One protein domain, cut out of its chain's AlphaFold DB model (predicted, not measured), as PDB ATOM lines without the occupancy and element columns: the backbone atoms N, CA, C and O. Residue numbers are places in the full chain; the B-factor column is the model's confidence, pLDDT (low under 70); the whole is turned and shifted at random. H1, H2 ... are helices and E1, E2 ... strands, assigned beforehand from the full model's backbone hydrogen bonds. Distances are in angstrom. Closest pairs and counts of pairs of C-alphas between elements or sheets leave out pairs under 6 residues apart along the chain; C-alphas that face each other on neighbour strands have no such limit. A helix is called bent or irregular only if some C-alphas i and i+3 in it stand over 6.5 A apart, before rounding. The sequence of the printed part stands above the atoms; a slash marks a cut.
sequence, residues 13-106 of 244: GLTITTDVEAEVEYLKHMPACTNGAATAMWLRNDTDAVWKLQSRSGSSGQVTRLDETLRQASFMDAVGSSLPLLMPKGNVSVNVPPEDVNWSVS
ATOM      1  N   GLY A  13      35.076  10.652 -27.322       96.62
ATOM      2  CA  GLY A  13      36.405  10.155 -27.006       96.62
ATOM      3  C   GLY A  13      36.796   8.965 -27.878       96.62
ATOM      4  O   GLY A  13      35.973   8.137 -28.277       96.62
ATOM      5  N   LEU A  14      38.086   8.885 -28.180       94.94
ATOM      6  CA  LEU A  14      38.706   7.803 -28.922       94.94
ATOM      7  C   LEU A  14      39.737   7.105 -28.046       94.94
ATOM      8  O   LEU A  14      40.573   7.742 -27.407       94.94
ATOM      9  N   THR A  15      39.747   5.777 -28.105       93.31
ATOM     10  CA  THR A  15      40.887   5.001 -27.623       93.31
ATOM     11  C   THR A  15      41.920   4.935 -28.736       93.31
ATOM     12  O   THR A  15      41.718   4.242 -29.733       93.31
ATOM     13  N   ILE A  16      43.026   5.651 -28.566       90.81
ATOM     14  CA  ILE A  16      44.163   5.583 -29.483       90.81
ATOM     15  C   ILE A  16      45.112   4.447 -29.093       90.81
ATOM     16  O   ILE A  16      45.296   4.136 -27.915       90.81
ATOM     17  N   THR A  17      45.711   3.815 -30.096       89.81
ATOM     18  CA  THR A  17      46.607   2.665 -29.931       89.81
ATOM     19  C   THR A  17      47.863   2.831 -30.766       89.81
ATOM     20  O   THR A  17      47.877   3.543 -31.761       89.81
ATOM     21  N   THR A  18      48.918   2.130 -30.395       85.06
ATOM     22  CA  THR A  18      50.181   2.103 -31.130       85.06
ATOM     23  C   THR A  18      50.686   0.672 -31.147       85.06
ATOM     24  O   THR A  18      50.510  -0.059 -30.169       85.06
ATOM     25  N   ASP A  19      51.317   0.278 -32.249       81.38
ATOM     26  CA  ASP A  19      51.984  -1.023 -32.373       81.38
ATOM     27  C   ASP A  19      53.324  -1.050 -31.613       81.38
ATOM     28  O   ASP A  19      54.039  -2.052 -31.581       81.38
ATOM     29  N   VAL A  20      53.679   0.077 -31.000       77.06
ATOM     30  CA  VAL A  20      54.946   0.330 -30.337       77.06
ATOM     31  C   VAL A  20      54.742   0.229 -28.838       77.06
ATOM     32  O   VAL A  20      54.294   1.175 -28.202       77.06
ATOM     33  N   GLU A  21      55.081  -0.915 -28.245       77.62
ATOM     34  CA  GLU A  21      54.795  -1.197 -26.828       77.62
ATOM     35  C   GLU A  21      55.250  -0.073 -25.879       77.62
ATOM     36  O   GLU A  21      54.523   0.317 -24.968       77.62
ATOM     37  N   ALA A  22      56.417   0.516 -26.138       69.19
ATOM     38  CA  ALA A  22      56.949   1.596 -25.317       69.19
ATOM     39  C   ALA A  22      56.223   2.945 -25.478       69.19
ATOM     40  O   ALA A  22      56.416   3.822 -24.645       69.19
ATOM     41  N   GLU A  23      55.389   3.132 -26.504       77.12
ATOM     42  CA  GLU A  23      54.531   4.315 -26.655       77.12
ATOM     43  C   GLU A  23      53.196   4.182 -25.896       77.12
ATOM     44  O   GLU A  23      52.537   5.188 -25.628       77.12
ATOM     45  N   VAL A  24      52.792   2.964 -25.507       83.00
ATOM     46  CA  VAL A  24      51.467   2.676 -24.921       83.00
ATOM     47  C   VAL A  24      51.215   3.448 -23.628       83.00
ATOM     48  O   VAL A  24      50.106   3.934 -23.406       83.00
ATOM     49  N   GLU A  25      52.217   3.567 -22.755       79.75
ATOM     50  CA  GLU A  25      52.077   4.327 -21.506       79.75
ATOM     51  C   GLU A  25      51.801   5.810 -21.776       79.75
ATOM     52  O   GLU A  25      51.037   6.444 -21.054       79.75
ATOM     53  N   TYR A  26      52.350   6.341 -22.861       81.50
ATOM     54  CA  TYR A  26      52.286   7.758 -23.186       81.50
ATOM     55  C   TYR A  26      51.004   8.147 -23.901       81.50
ATOM     56  O   TYR A  26      50.475   9.228 -23.649       81.50
ATOM     57  N   LEU A  27      50.447   7.248 -24.717       86.38
ATOM     58  CA  LEU A  27      49.138   7.466 -25.332       86.38
ATOM     59  C   LEU A  27      48.022   7.654 -24.295       86.38
ATOM     60  O   LEU A  27      47.048   8.347 -24.567       86.38
ATOM     61  N   LYS A  28      48.184   7.124 -23.074       88.50
ATOM     62  CA  LYS A  28      47.250   7.374 -21.958       88.50
ATOM     63  C   LYS A  28      47.194   8.846 -21.540       88.50
ATOM     64  O   LYS A  28      46.225   9.266 -20.920       88.50
ATOM     65  N   HIS A  29      48.228   9.615 -21.870       90.62
ATOM     66  CA  HIS A  29      48.332  11.054 -21.629       90.62
ATOM     67  C   HIS A  29      48.075  11.867 -22.903       90.62
ATOM     68  O   HIS A  29      48.468  13.030 -22.999       90.62
ATOM     69  N   MET A  30      47.440  11.265 -23.906       93.25
ATOM     70  CA  MET A  30      47.076  11.941 -25.141       93.25
ATOM     71  C   MET A  30      45.584  11.780 -25.412       93.25
ATOM     72  O   MET A  30      45.192  10.906 -26.187       93.25
ATOM     73  N   PRO A  31      44.737  12.607 -24.776       95.12
ATOM     74  CA  PRO A  31      43.315  12.613 -25.067       95.12
ATOM     75  C   PRO A  31      43.076  12.791 -26.565       95.12
ATOM     76  O   PRO A  31      43.633  13.694 -27.203       95.12
ATOM     77  N   ALA A  32      42.239  11.917 -27.107       96.06
ATOM     78  CA  ALA A  32      41.851  11.907 -28.500       96.06
ATOM     79  C   ALA A  32      40.332  11.913 -28.583       96.06
ATOM     80  O   ALA A  32      39.666  11.162 -27.874       96.06
ATOM     81  N   CYS A  33      39.788  12.749 -29.455       97.56
ATOM     82  CA  CYS A  33      38.351  12.871 -29.635       97.56
ATOM     83  C   CYS A  33      38.001  12.986 -31.119       97.56
ATOM     84  O   CYS A  33      38.823  13.408 -31.928       97.56
ATOM     85  N   THR A  34      36.776  12.652 -31.505       97.50
ATOM     86  CA  THR A  34      36.277  12.789 -32.874       97.50
ATOM     87  C   THR A  34      34.968  13.560 -32.924       97.50
ATOM     88  O   THR A  34      34.201  13.619 -31.957       97.50
ATOM     89  N   ASN A  35      34.713  14.181 -34.073       96.38
ATOM     90  CA  ASN A  35      33.434  14.815 -34.342       96.38
ATOM     91  C   ASN A  35      32.336  13.759 -34.573       96.38
ATOM     92  O   ASN A  35      32.605  12.581 -34.803       96.38
ATOM     93  N   GLY A  36      31.066  14.170 -34.558       95.25
ATOM     94  CA  GLY A  36      29.956  13.221 -34.724       95.25
ATOM     95  C   GLY A  36      29.859  12.532 -36.084       95.25
ATOM     96  O   GLY A  36      29.099  11.578 -36.217       95.25
ATOM     97  N   ALA A  37      30.621  12.994 -37.077       96.31
ATOM     98  CA  ALA A  37      30.699  12.384 -38.399       96.31
ATOM     99  C   ALA A  37      31.913  11.450 -38.569       96.31
ATOM    100  O   ALA A  37      32.042  10.850 -39.631       96.31
ATOM    101  N   ALA A  38      32.797  11.348 -37.568       95.06
ATOM    102  CA  ALA A  38      34.077  10.642 -37.646       95.06
ATOM    103  C   ALA A  38      34.967  11.074 -38.833       95.06
ATOM    104  O   ALA A  38      35.706  10.278 -39.399       95.06
ATOM    105  N   THR A  39      34.899  12.347 -39.235       94.56
ATOM    106  CA  THR A  39      35.677  12.896 -40.366       94.56
ATOM    107  C   THR A  39      36.883  13.720 -39.938       94.56
ATOM    108  O   THR A  39      37.684  14.126 -40.780       94.56
ATOM    109  N   ALA A  40      36.990  14.005 -38.643       95.44
ATOM    110  CA  ALA A  40      38.100  14.728 -38.060       95.44
ATOM    111  C   ALA A  40      38.372  14.220 -36.646       95.44
ATOM    112  O   ALA A  40      37.463  13.778 -35.932       95.44
ATOM    113  N   MET A  41      39.624  14.341 -36.233       95.00
ATOM    114  CA  MET A  41      40.087  14.005 -34.895       95.00
ATOM    115  C   MET A  41      40.669  15.244 -34.224       95.00
ATOM    116  O   MET A  41      41.311  16.061 -34.872       95.00
ATOM    117  N   TRP A  42      40.480  15.373 -32.924       96.75
ATOM    118  CA  TRP A  42      41.206  16.291 -32.064       96.75
ATOM    119  C   TRP A  42      42.168  15.486 -31.195       96.75
ATOM    120  O   TRP A  42      41.807  14.418 -30.703       96.75
ATOM    121  N   LEU A  43      43.388  15.986 -31.026       95.81
ATOM    122  CA  LEU A  43      44.419  15.390 -30.185       95.81
ATOM    123  C   LEU A  43      44.998  16.454 -29.262       95.81
ATOM    124  O   LEU A  43      45.332  17.550 -29.720       95.81
ATOM    125  N   ARG A  44      45.217  16.102 -27.996       96.25
ATOM    126  CA  ARG A  44      46.057  16.866 -27.067       96.25
ATOM    127  C   ARG A  44      47.259  16.037 -26.661       96.25
ATOM    128  O   ARG A  44      47.151  14.837 -26.452       96.25
ATOM    129  N   ASN A  45      48.409  16.681 -26.546       95.12
ATOM    130  CA  ASN A  45      49.634  16.042 -26.102       95.12
ATOM    131  C   ASN A  45      50.005  16.516 -24.702       95.12
ATOM    132  O   ASN A  45      50.664  17.543 -24.557       95.12
ATOM    133  N   ASP A  46      49.635  15.752 -23.673       93.00
ATOM    134  CA  ASP A  46      50.037  16.058 -22.297       93.00
ATOM    135  C   ASP A  46      51.409  15.464 -21.936       93.00
ATOM    136  O   ASP A  46      51.830  15.546 -20.781       93.00
ATOM    137  N   THR A  47      52.150  14.931 -22.912       90.38
ATOM    138  CA  THR A  47      53.533  14.455 -22.749       90.38
ATOM    139  C   THR A  47      54.551  15.566 -23.033       90.38
ATOM    140  O   THR A  47      54.191  16.664 -23.469       90.38
ATOM    141  N   ASP A  48      55.834  15.276 -22.802       87.81
ATOM    142  CA  ASP A  48      56.943  16.195 -23.096       87.81
ATOM    143  C   ASP A  48      57.663  15.892 -24.423       87.81
ATOM    144  O   ASP A  48      58.690  16.505 -24.729       87.81
ATOM    145  N   ALA A  49      57.128  14.976 -25.235       89.94
ATOM    146  CA  ALA A  49      57.685  14.641 -26.540       89.94
ATOM    147  C   ALA A  49      56.967  15.337 -27.692       89.94
ATOM    148  O   ALA A  49      55.797  15.712 -27.597       89.94
ATOM    149  N   VAL A  50      57.671  15.472 -28.816       92.62
ATOM    150  CA  VAL A  50      57.077  15.925 -30.072       92.62
ATOM    151  C   VAL A  50      56.617  14.714 -30.873       92.62
ATOM    152  O   VAL A  50      57.411  13.842 -31.229       92.62
ATOM    153  N   TRP A  51      55.331  14.701 -31.208       93.06
ATOM    154  CA  TRP A  51      54.729  13.677 -32.053       93.06
ATOM    155  C   TRP A  51      54.639  14.171 -33.488       93.06
ATOM    156  O   TRP A  51      54.285  15.323 -33.749       93.06
ATOM    157  N   LYS A  52      54.942  13.293 -34.438       92.94
ATOM    158  CA  LYS A  52      54.710  13.532 -35.857       92.94
ATOM    159  C   LYS A  52      53.408  12.862 -36.254       92.94
ATOM    160  O   LYS A  52      53.234  11.676 -36.011       92.94
ATOM    161  N   LEU A  53      52.526  13.615 -36.895       93.19
ATOM    162  CA  LEU A  53      51.246  13.138 -37.400       93.19
ATOM    163  C   LEU A  53      51.330  12.953 -38.913       93.19
ATOM    164  O   LEU A  53      51.912  13.772 -39.628       93.19
ATOM    165  N   GLN A  54      50.766  11.866 -39.420       90.25
ATOM    166  CA  GLN A  54      50.754  11.543 -40.840       90.25
ATOM    167  C   GLN A  54      49.403  10.952 -41.211       90.25
ATOM    168  O   GLN A  54      48.917  10.058 -40.530       90.25
ATOM    169  N   SER A  55      48.808  11.408 -42.309       87.19
ATOM    170  CA  SER A  55      47.687  10.677 -42.888       87.19
ATOM    171  C   SER A  55      48.200   9.446 -43.637       87.19
ATOM    172  O   SER A  55      49.314   9.452 -44.176       87.19
ATOM    173  N   ARG A  56      47.375   8.404 -43.763       82.88
ATOM    174  CA  ARG A  56      47.665   7.236 -44.613       82.88
ATOM    175  C   ARG A  56      47.935   7.630 -46.073       82.88
ATOM    176  O   ARG A  56      48.728   6.981 -46.748       82.88
ATOM    177  N   SER A  57      47.330   8.719 -46.550       78.81
ATOM    178  CA  SER A  57      47.567   9.292 -47.883       78.81
ATOM    179  C   SER A  57      48.885  10.074 -48.013       78.81
ATOM    180  O   SER A  57      49.222  10.518 -49.109       78.81
ATOM    181  N   GLY A  58      49.630  10.273 -46.920       71.31
ATOM    182  CA  GLY A  58      50.892  11.017 -46.892       71.31
ATOM    183  C   GLY A  58      50.745  12.543 -46.955       71.31
ATOM    184  O   GLY A  58      51.749  13.251 -47.028       71.31
ATOM    185  N   SER A  59      49.522  13.078 -46.918       69.25
ATOM    186  CA  SER A  59      49.265  14.519 -46.946       69.25
ATOM    187  C   SER A  59      49.423  15.149 -45.560       69.25
ATOM    188  O   SER A  59      48.661  14.855 -44.645       69.25
ATOM    189  N   SER A  60      50.365  16.083 -45.409       62.28
ATOM    190  CA  SER A  60      50.552  16.866 -44.173       62.28
ATOM    191  C   SER A  60      49.533  18.000 -43.989       62.28
ATOM    192  O   SER A  60      49.419  18.549 -42.896       62.28
ATOM    193  N   GLY A  61      48.778  18.355 -45.036       57.47
ATOM    194  CA  GLY A  61      47.877  19.518 -45.089       57.47
ATOM    195  C   GLY A  61      46.586  19.415 -44.270       57.47
ATOM    196  O   GLY A  61      45.633  20.130 -44.556       57.47
ATOM    197  N   GLN A  62      46.527  18.515 -43.291       81.19
ATOM    198  CA  GLN A  62      45.309  18.206 -42.539       81.19
ATOM    199  C   GLN A  62      45.429  18.506 -41.046       81.19
ATOM    200  O   GLN A  62      44.434  18.371 -40.348       81.19
ATOM    201  N   VAL A  63      46.594  18.945 -40.557       90.56
ATOM    202  CA  VAL A  63      46.791  19.289 -39.141       90.56
ATOM    203  C   VAL A  63      46.622  20.793 -38.939       90.56
ATOM    204  O   VAL A  63      47.374  21.597 -39.489       90.56
ATOM    205  N   THR A  64      45.654  21.179 -38.118       93.31
ATOM    206  CA  THR A  64      45.446  22.548 -37.643       93.31
ATOM    207  C   THR A  64      45.795  22.598 -36.164       93.31
ATOM    208  O   THR A  64      45.256  21.830 -35.376       93.31
ATOM    209  N   ARG A  65      46.713  23.484 -35.781       93.50
ATOM    210  CA  ARG A  65      47.054  23.710 -34.372       93.50
ATOM    211  C   ARG A  65      46.001  24.604 -33.750       93.50
ATOM    212  O   ARG A  65      45.628  25.610 -34.354       93.50
ATOM    213  N   LEU A  66      45.526  24.218 -32.579       91.44
ATOM    214  CA  LEU A  66      44.553  24.982 -31.816       91.44
ATOM    215  C   LEU A  66      45.291  25.601 -30.621       91.44
ATOM    216  O   LEU A  66      46.309  25.071 -30.179       91.44
ATOM    217  N   ASP A  67      44.850  26.780 -30.184       87.19
ATOM    218  CA  ASP A  67      45.352  27.472 -28.985       87.19
ATOM    219  C   ASP A  67      46.889  27.501 -28.827       87.19
ATOM    220  O   ASP A  67      47.430  27.340 -27.730       87.19
ATOM    221  N   GLU A  68      47.607  27.704 -29.938       88.81
ATOM    222  CA  GLU A  68      49.068  27.634 -29.965       88.81
ATOM    223  C   GLU A  68      49.688  28.709 -29.059       88.81
ATOM    224  O   GLU A  68      49.497  29.915 -29.238       88.81
ATOM    225  N   THR A  69      50.474  28.270 -28.076       94.06
ATOM    226  CA  THR A  69      51.216  29.181 -27.197       94.06
ATOM    227  C   THR A  69      52.337  29.883 -27.964       94.06
ATOM    228  O   THR A  69      52.887  29.347 -28.927       94.06
ATOM    229  N   LEU A  70      52.789  31.050 -27.485       92.88
ATOM    230  CA  LEU A  70      53.943  31.744 -28.082       92.88
ATOM    231  C   LEU A  70      55.206  30.867 -28.141       92.88
ATOM    232  O   LEU A  70      56.009  31.005 -29.063       92.88
ATOM    233  N   ARG A  71      55.380  29.954 -27.174       94.31
ATOM    234  CA  ARG A  71      56.507  29.010 -27.144       94.31
ATOM    235  C   ARG A  71      56.414  27.994 -28.284       94.31
ATOM    236  O   ARG A  71      57.392  27.811 -29.004       94.31
ATOM    237  N   GLN A  72      55.237  27.409 -28.495       95.56
ATOM    238  CA  GLN A  72      54.966  26.487 -29.603       95.56
ATOM    239  C   GLN A  72      55.096  27.182 -30.964       95.56
ATOM    240  O   GLN A  72      55.827  26.700 -31.828       95.56
ATOM    241  N   ALA A  73      54.498  28.366 -31.118       94.56
ATOM    242  CA  ALA A  73      54.592  29.159 -32.343       94.56
ATOM    243  C   ALA A  73      56.048  29.511 -32.693       94.56
ATOM    244  O   ALA A  73      56.465  29.377 -33.843       94.56
ATOM    245  N   SER A  74      56.846  29.913 -31.696       95.06
ATOM    246  CA  SER A  74      58.275  30.206 -31.861       95.06
ATOM    247  C   SER A  74      59.066  28.981 -32.329       95.06
ATOM    248  O   SER A  74      59.894  29.091 -33.235       95.06
ATOM    249  N   PHE A  75      58.799  27.807 -31.753       96.06
ATOM    250  CA  PHE A  75      59.440  26.570 -32.188       96.06
ATOM    251  C   PHE A  75      59.055  26.204 -33.625       96.06
ATOM    252  O   PHE A  75      59.933  25.947 -34.448       96.06
ATOM    253  N   MET A  76      57.761  26.238 -33.958       95.06
ATOM    254  CA  MET A  76      57.274  25.930 -35.305       95.06
ATOM    255  C   MET A  76      57.827  26.888 -36.360       95.06
ATOM    256  O   MET A  76      58.135  26.464 -37.473       95.06
ATOM    257  N   ASP A  77      57.985  28.167 -36.028       93.81
ATOM    258  CA  ASP A  77      58.620  29.148 -36.906       93.81
ATOM    259  C   ASP A  77      60.105  28.831 -37.161       93.81
ATOM    260  O   ASP A  77      60.597  29.048 -38.272       93.81
ATOM    261  N   ALA A  78      60.799  28.255 -36.173       92.25
ATOM    262  CA  ALA A  78      62.184  27.820 -36.309       92.25
ATOM    263  C   ALA A  78      62.327  26.556 -37.173       92.25
ATOM    264  O   ALA A  78      63.167  26.531 -38.072       92.25
ATOM    265  N   VAL A  79      61.526  25.514 -36.915       93.38
ATOM    266  CA  VAL A  79      61.706  24.190 -37.551       93.38
ATOM    267  C   VAL A  79      60.900  23.992 -38.836       93.38
ATOM    268  O   VAL A  79      61.238  23.125 -39.640       93.38
ATOM    269  N   GLY A  80      59.858  24.796 -39.061       92.06
ATOM    270  CA  GLY A  80      59.024  24.770 -40.263       92.06
ATOM    271  C   GLY A  80      57.532  24.724 -39.940       92.06
ATOM    272  O   GLY A  80      56.993  23.680 -39.578       92.06
ATOM    273  N   SER A  81      56.828  25.837 -40.158       88.81
ATOM    274  CA  SER A  81      55.435  26.036 -39.725       88.81
ATOM    275  C   SER A  81      54.398  25.125 -40.390       88.81
ATOM    276  O   SER A  81      53.273  25.041 -39.903       88.81
ATOM    277  N   SER A  82      54.752  24.424 -41.468       89.00
ATOM    278  CA  SER A  82      53.892  23.464 -42.174       89.00
ATOM    279  C   SER A  82      54.091  22.011 -41.738       89.00
ATOM    280  O   SER A  82      53.404  21.122 -42.244       89.00
ATOM    281  N   LEU A  83      55.030  21.739 -40.826       91.25
ATOM    282  CA  LEU A  83      55.262  20.380 -40.354       91.25
ATOM    283  C   LEU A  83      54.062  19.899 -39.513       91.25
ATOM    284  O   LEU A  83      53.575  20.648 -38.655       91.25
ATOM    285  N   PRO A  84      53.589  18.656 -39.728       93.69
ATOM    286  CA  PRO A  84      52.460  18.086 -38.999       93.69
ATOM    287  C   PRO A  84      52.928  17.575 -37.629       93.69
ATOM    288  O   PRO A  84      52.959  16.373 -37.370       93.69
ATOM    289  N   LEU A  85      53.380  18.493 -36.778       94.38
ATOM    290  CA  LEU A  85      53.887  18.195 -35.442       94.38
ATOM    291  C   LEU A  85      52.841  18.536 -34.386       94.38
ATOM    292  O   LEU A  85      52.210  19.593 -34.440       94.38
ATOM    293  N   LEU A  86      52.728  17.655 -33.402       95.06
ATOM    294  CA  LEU A  86      52.000  17.864 -32.164       95.06
ATOM    295  C   LEU A  86      53.029  18.029 -31.037       95.06
ATOM    296  O   LEU A  86      53.668  17.074 -30.593       95.06
ATOM    297  N   MET A  87      53.232  19.278 -30.626       95.19
ATOM    298  CA  MET A  87      54.234  19.661 -29.626       95.19
ATOM    299  C   MET A  87      53.747  19.382 -28.200       95.19
ATOM    300  O   MET A  87      52.537  19.252 -27.989       95.19
ATOM    301  N   PRO A  88      54.660  19.338 -27.216       94.50
ATOM    302  CA  PRO A  88      54.309  19.237 -25.806       94.50
ATOM    303  C   PRO A  88      53.277  20.272 -25.372       94.50
ATOM    304  O   PRO A  88      53.366  21.453 -25.730       94.50
ATOM    305  N   LYS A  89      52.292  19.805 -24.601       94.12
ATOM    306  CA  LYS A  89      51.145  20.577 -24.089       94.12
ATOM    307  C   LYS A  89      50.321  21.266 -25.182       94.12
ATOM    308  O   LYS A  89      49.561  22.187 -24.902       94.12
ATOM    309  N   GLY A  90      50.511  20.870 -26.438       95.31
ATOM    310  CA  GLY A  90      49.779  21.389 -27.582       95.31
ATOM    311  C   GLY A  90      48.529  20.574 -27.846       95.31
ATOM    312  O   GLY A  90      48.392  19.436 -27.392       95.31
ATOM    313  N   ASN A  91      47.630  21.149 -28.628       96.12
ATOM    314  CA  ASN A  91      46.500  20.433 -29.179       96.12
ATOM    315  C   ASN A  91      46.333  20.774 -30.665       96.12
ATOM    316  O   ASN A  91      46.781  21.809 -31.169       96.12
ATOM    317  N   VAL A  92      45.771  19.829 -31.404       96.06
ATOM    318  CA  VAL A  92      45.581  19.932 -32.849       96.06
ATOM    319  C   VAL A  92      44.259  19.296 -33.239       96.06
ATOM    320  O   VAL A  92      43.811  18.341 -32.609       96.06
ATOM    321  N   SER A  93      43.673  19.772 -34.328       95.69
ATOM    322  CA  SER A  93      42.682  19.021 -35.087       95.69
ATOM    323  C   SER A  93      43.309  18.458 -36.358       95.69
ATOM    324  O   SER A  93      44.011  19.163 -37.082       95.69
ATOM    325  N   VAL A  94      43.020  17.200 -36.655       94.38
ATOM    326  CA  VAL A  94      43.408  16.503 -37.874       94.38
ATOM    327  C   VAL A  94      42.154  16.269 -38.713       94.38
ATOM    328  O   VAL A  94      41.254  15.539 -38.308       94.38
ATOM    329  N   ASN A  95      42.081  16.891 -39.886       93.94
ATOM    330  CA  ASN A  95      40.921  16.856 -40.780       93.94
ATOM    331  C   ASN A  95      40.915  15.607 -41.682       93.94
ATOM    332  O   ASN A  95      40.844  15.722 -42.908       93.94
ATOM    333  N   VAL A  96      41.033  14.430 -41.063       91.94
ATOM    334  CA  VAL A  96      40.804  13.103 -41.662       91.94
ATOM    335  C   VAL A  96      40.110  12.173 -40.671       91.94
ATOM    336  O   VAL A  96      40.178  12.423 -39.462       91.94
ATOM    337  N   PRO A  97      39.481  11.091 -41.167       92.88
ATOM    338  CA  PRO A  97      38.980  10.029 -40.312       92.88
ATOM    339  C   PRO A  97      40.073   9.489 -39.370       92.88
ATOM    340  O   PRO A  97      41.220   9.338 -39.807       92.88
ATOM    341  N   PRO A  98      39.754   9.208 -38.091       92.69
ATOM    342  CA  PRO A  98      40.730   8.721 -37.116       92.69
ATOM    343  C   PRO A  98      41.511   7.482 -37.577       92.69
ATOM    344  O   PRO A  98      42.708   7.384 -37.321       92.69
ATOM    345  N   GLU A  99      40.869   6.568 -38.307       91.50
ATOM    346  CA  GLU A  99      41.469   5.337 -38.843       91.50
ATOM    347  C   GLU A  99      42.551   5.560 -39.913       91.50
ATOM    348  O   GLU A  99      43.271   4.625 -40.276       91.50
ATOM    349  N   ASP A 100      42.655   6.785 -40.429       92.06
ATOM    350  CA  ASP A 100      43.651   7.195 -41.416       92.06
ATOM    351  C   ASP A 100      44.758   8.067 -40.811       92.06
ATOM    352  O   ASP A 100      45.639   8.518 -41.550       92.06
ATOM    353  N   VAL A 101      44.752   8.305 -39.495       91.19
ATOM    354  CA  VAL A 101      45.818   9.038 -38.805       91.19
ATOM    355  C   VAL A 101      46.819   8.059 -38.213       91.19
ATOM    356  O   VAL A 101      46.491   7.243 -37.364       91.19
ATOM    357  N   ASN A 102      48.070   8.208 -38.629       89.88
ATOM    358  CA  ASN A 102      49.223   7.593 -38.001       89.88
ATOM    359  C   ASN A 102      49.983   8.650 -37.203       89.88
ATOM    360  O   ASN A 102      50.079   9.816 -37.603       89.88
ATOM    361  N   TRP A 103      50.587   8.229 -36.102       90.31
ATOM    362  CA  TRP A 103      51.459   9.068 -35.299       90.31
ATOM    363  C   TRP A 103      52.673   8.279 -34.836       90.31
ATOM    364  O   TRP A 103      52.646   7.055 -34.753       90.31
ATOM    365  N   SER A 104      53.749   8.995 -34.552       88.38
ATOM    366  CA  SER A 104      54.935   8.430 -33.918       88.38
ATOM    367  C   SER A 104      55.702   9.507 -33.175       88.38
ATOM    368  O   SER A 104      55.634  10.696 -33.522       88.38
ATOM    369  N   VAL A 105      56.454   9.104 -32.155       87.62
ATOM    370  CA  VAL A 105      57.388  10.016 -31.497       87.62
ATOM    371  C   VAL A 105      58.515  10.374 -32.466       87.62
ATOM    372  O   VAL A 105      59.167   9.507 -33.048       87.62
ATOM    373  N   SER A 106      58.781  11.668 -32.626       89.38
ATOM    374  CA  SER A 106      59.935  12.152 -33.380       89.38
ATOM    375  C   SER A 106      61.060  12.506 -32.417       89.38
ATOM    376  O   SER A 106      61.011  13.524 -31.722       89.38
TER     377      SER A 106
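What this domain is: This is residues 13 to 106 of the 244 residues of an uncharacterized protein of Humibacillus sp. DSM 29435 (UniProt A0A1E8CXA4). Two antiparallel sheets lie loosely face to face: a twisted four-stranded sheet, E1 E2 E5 E4, with the two-stranded ribbon E3 E6 over part of one face. H2 lies out beyond the E4 edge, and H1 lies away from it on the ribbon's side of the large sheet. The 94 printed residues hold, along the chain, H1 E1 E2 E3 E4 H2 E5 E6, a mixed class of helices and strands with 42 residues in named elements, under half. The whole is compact, with a radius of gyration of the C-alphas of 12.5 A, and rounded, spanning 31 by 28 by 22 A.

How they stand to each other: Residues 13 to 14 pair briefly, antiparallel, with residues 32 to 33 of E1, residues 32 to 34. H1, residues 21 to 27, is not on the large sheet. E1 and E2, residues 41 to 44, form a hairpin, with N 33 and O 42 within hydrogen-bond range at 2.9 A. E5, residues 91 to 94, is the antiparallel neighbour of E2, at 162 degrees, with N 94 and O 41 2.7 A apart. E5 also neighbours the edge strand E4, residues 63 to 66, antiparallel at 147 degrees, with N 64 and O 93 2.8 A apart. From edge to edge the strands' lines turn by 73 degrees. E3, residues 51 to 55, and E6, residues 101 to 105, are antiparallel at 156 degrees, with N 54 and O 102 2.8 A apart. Residues 51 to 52 of E3 also pair briefly, antiparallel, with residues 85 to 86. Between the sheets, the closest C-alphas of E3 and E4 are those of Leu 53 and Val 63, 7.8 A apart. H1 and E6 are only just apart, at 8.0 A. H2, residues 70 to 79, is not on the large sheet and is apart from H1. Each O i to N i+4 pair of H2 is within hydrogen-bond range, but 1 of 3 in H1, beside 2 of 4 O i to N i+3 pairs.

Where its parts are: H1 begins with C-alpha 21 at (54.795, -1.197, -26.828) and runs 10.5 A; it is irregular, but only just, with C-alphas 22 and 25 6.8 A apart. E1 measures 7.1 A, E2 10.3 A, E3 13.3 A and E4 9.5 A. H2 runs 14.4 A from C-alpha 70 at (53.943, 31.744, -28.082). E5 measures 10.0 A, and E6 13.7 A, ending with C-alpha 105 at (57.388, 10.016, -31.497).

The domain as a whole: The C-alphas farthest apart are those of Gly 36 and Ala 78, at 35.4 A. The printed part has no cut, and its long link is H2 to E5. Mean pLDDT of the printed part is 90.1; residue 22 and residues 59 to 61 are under 70.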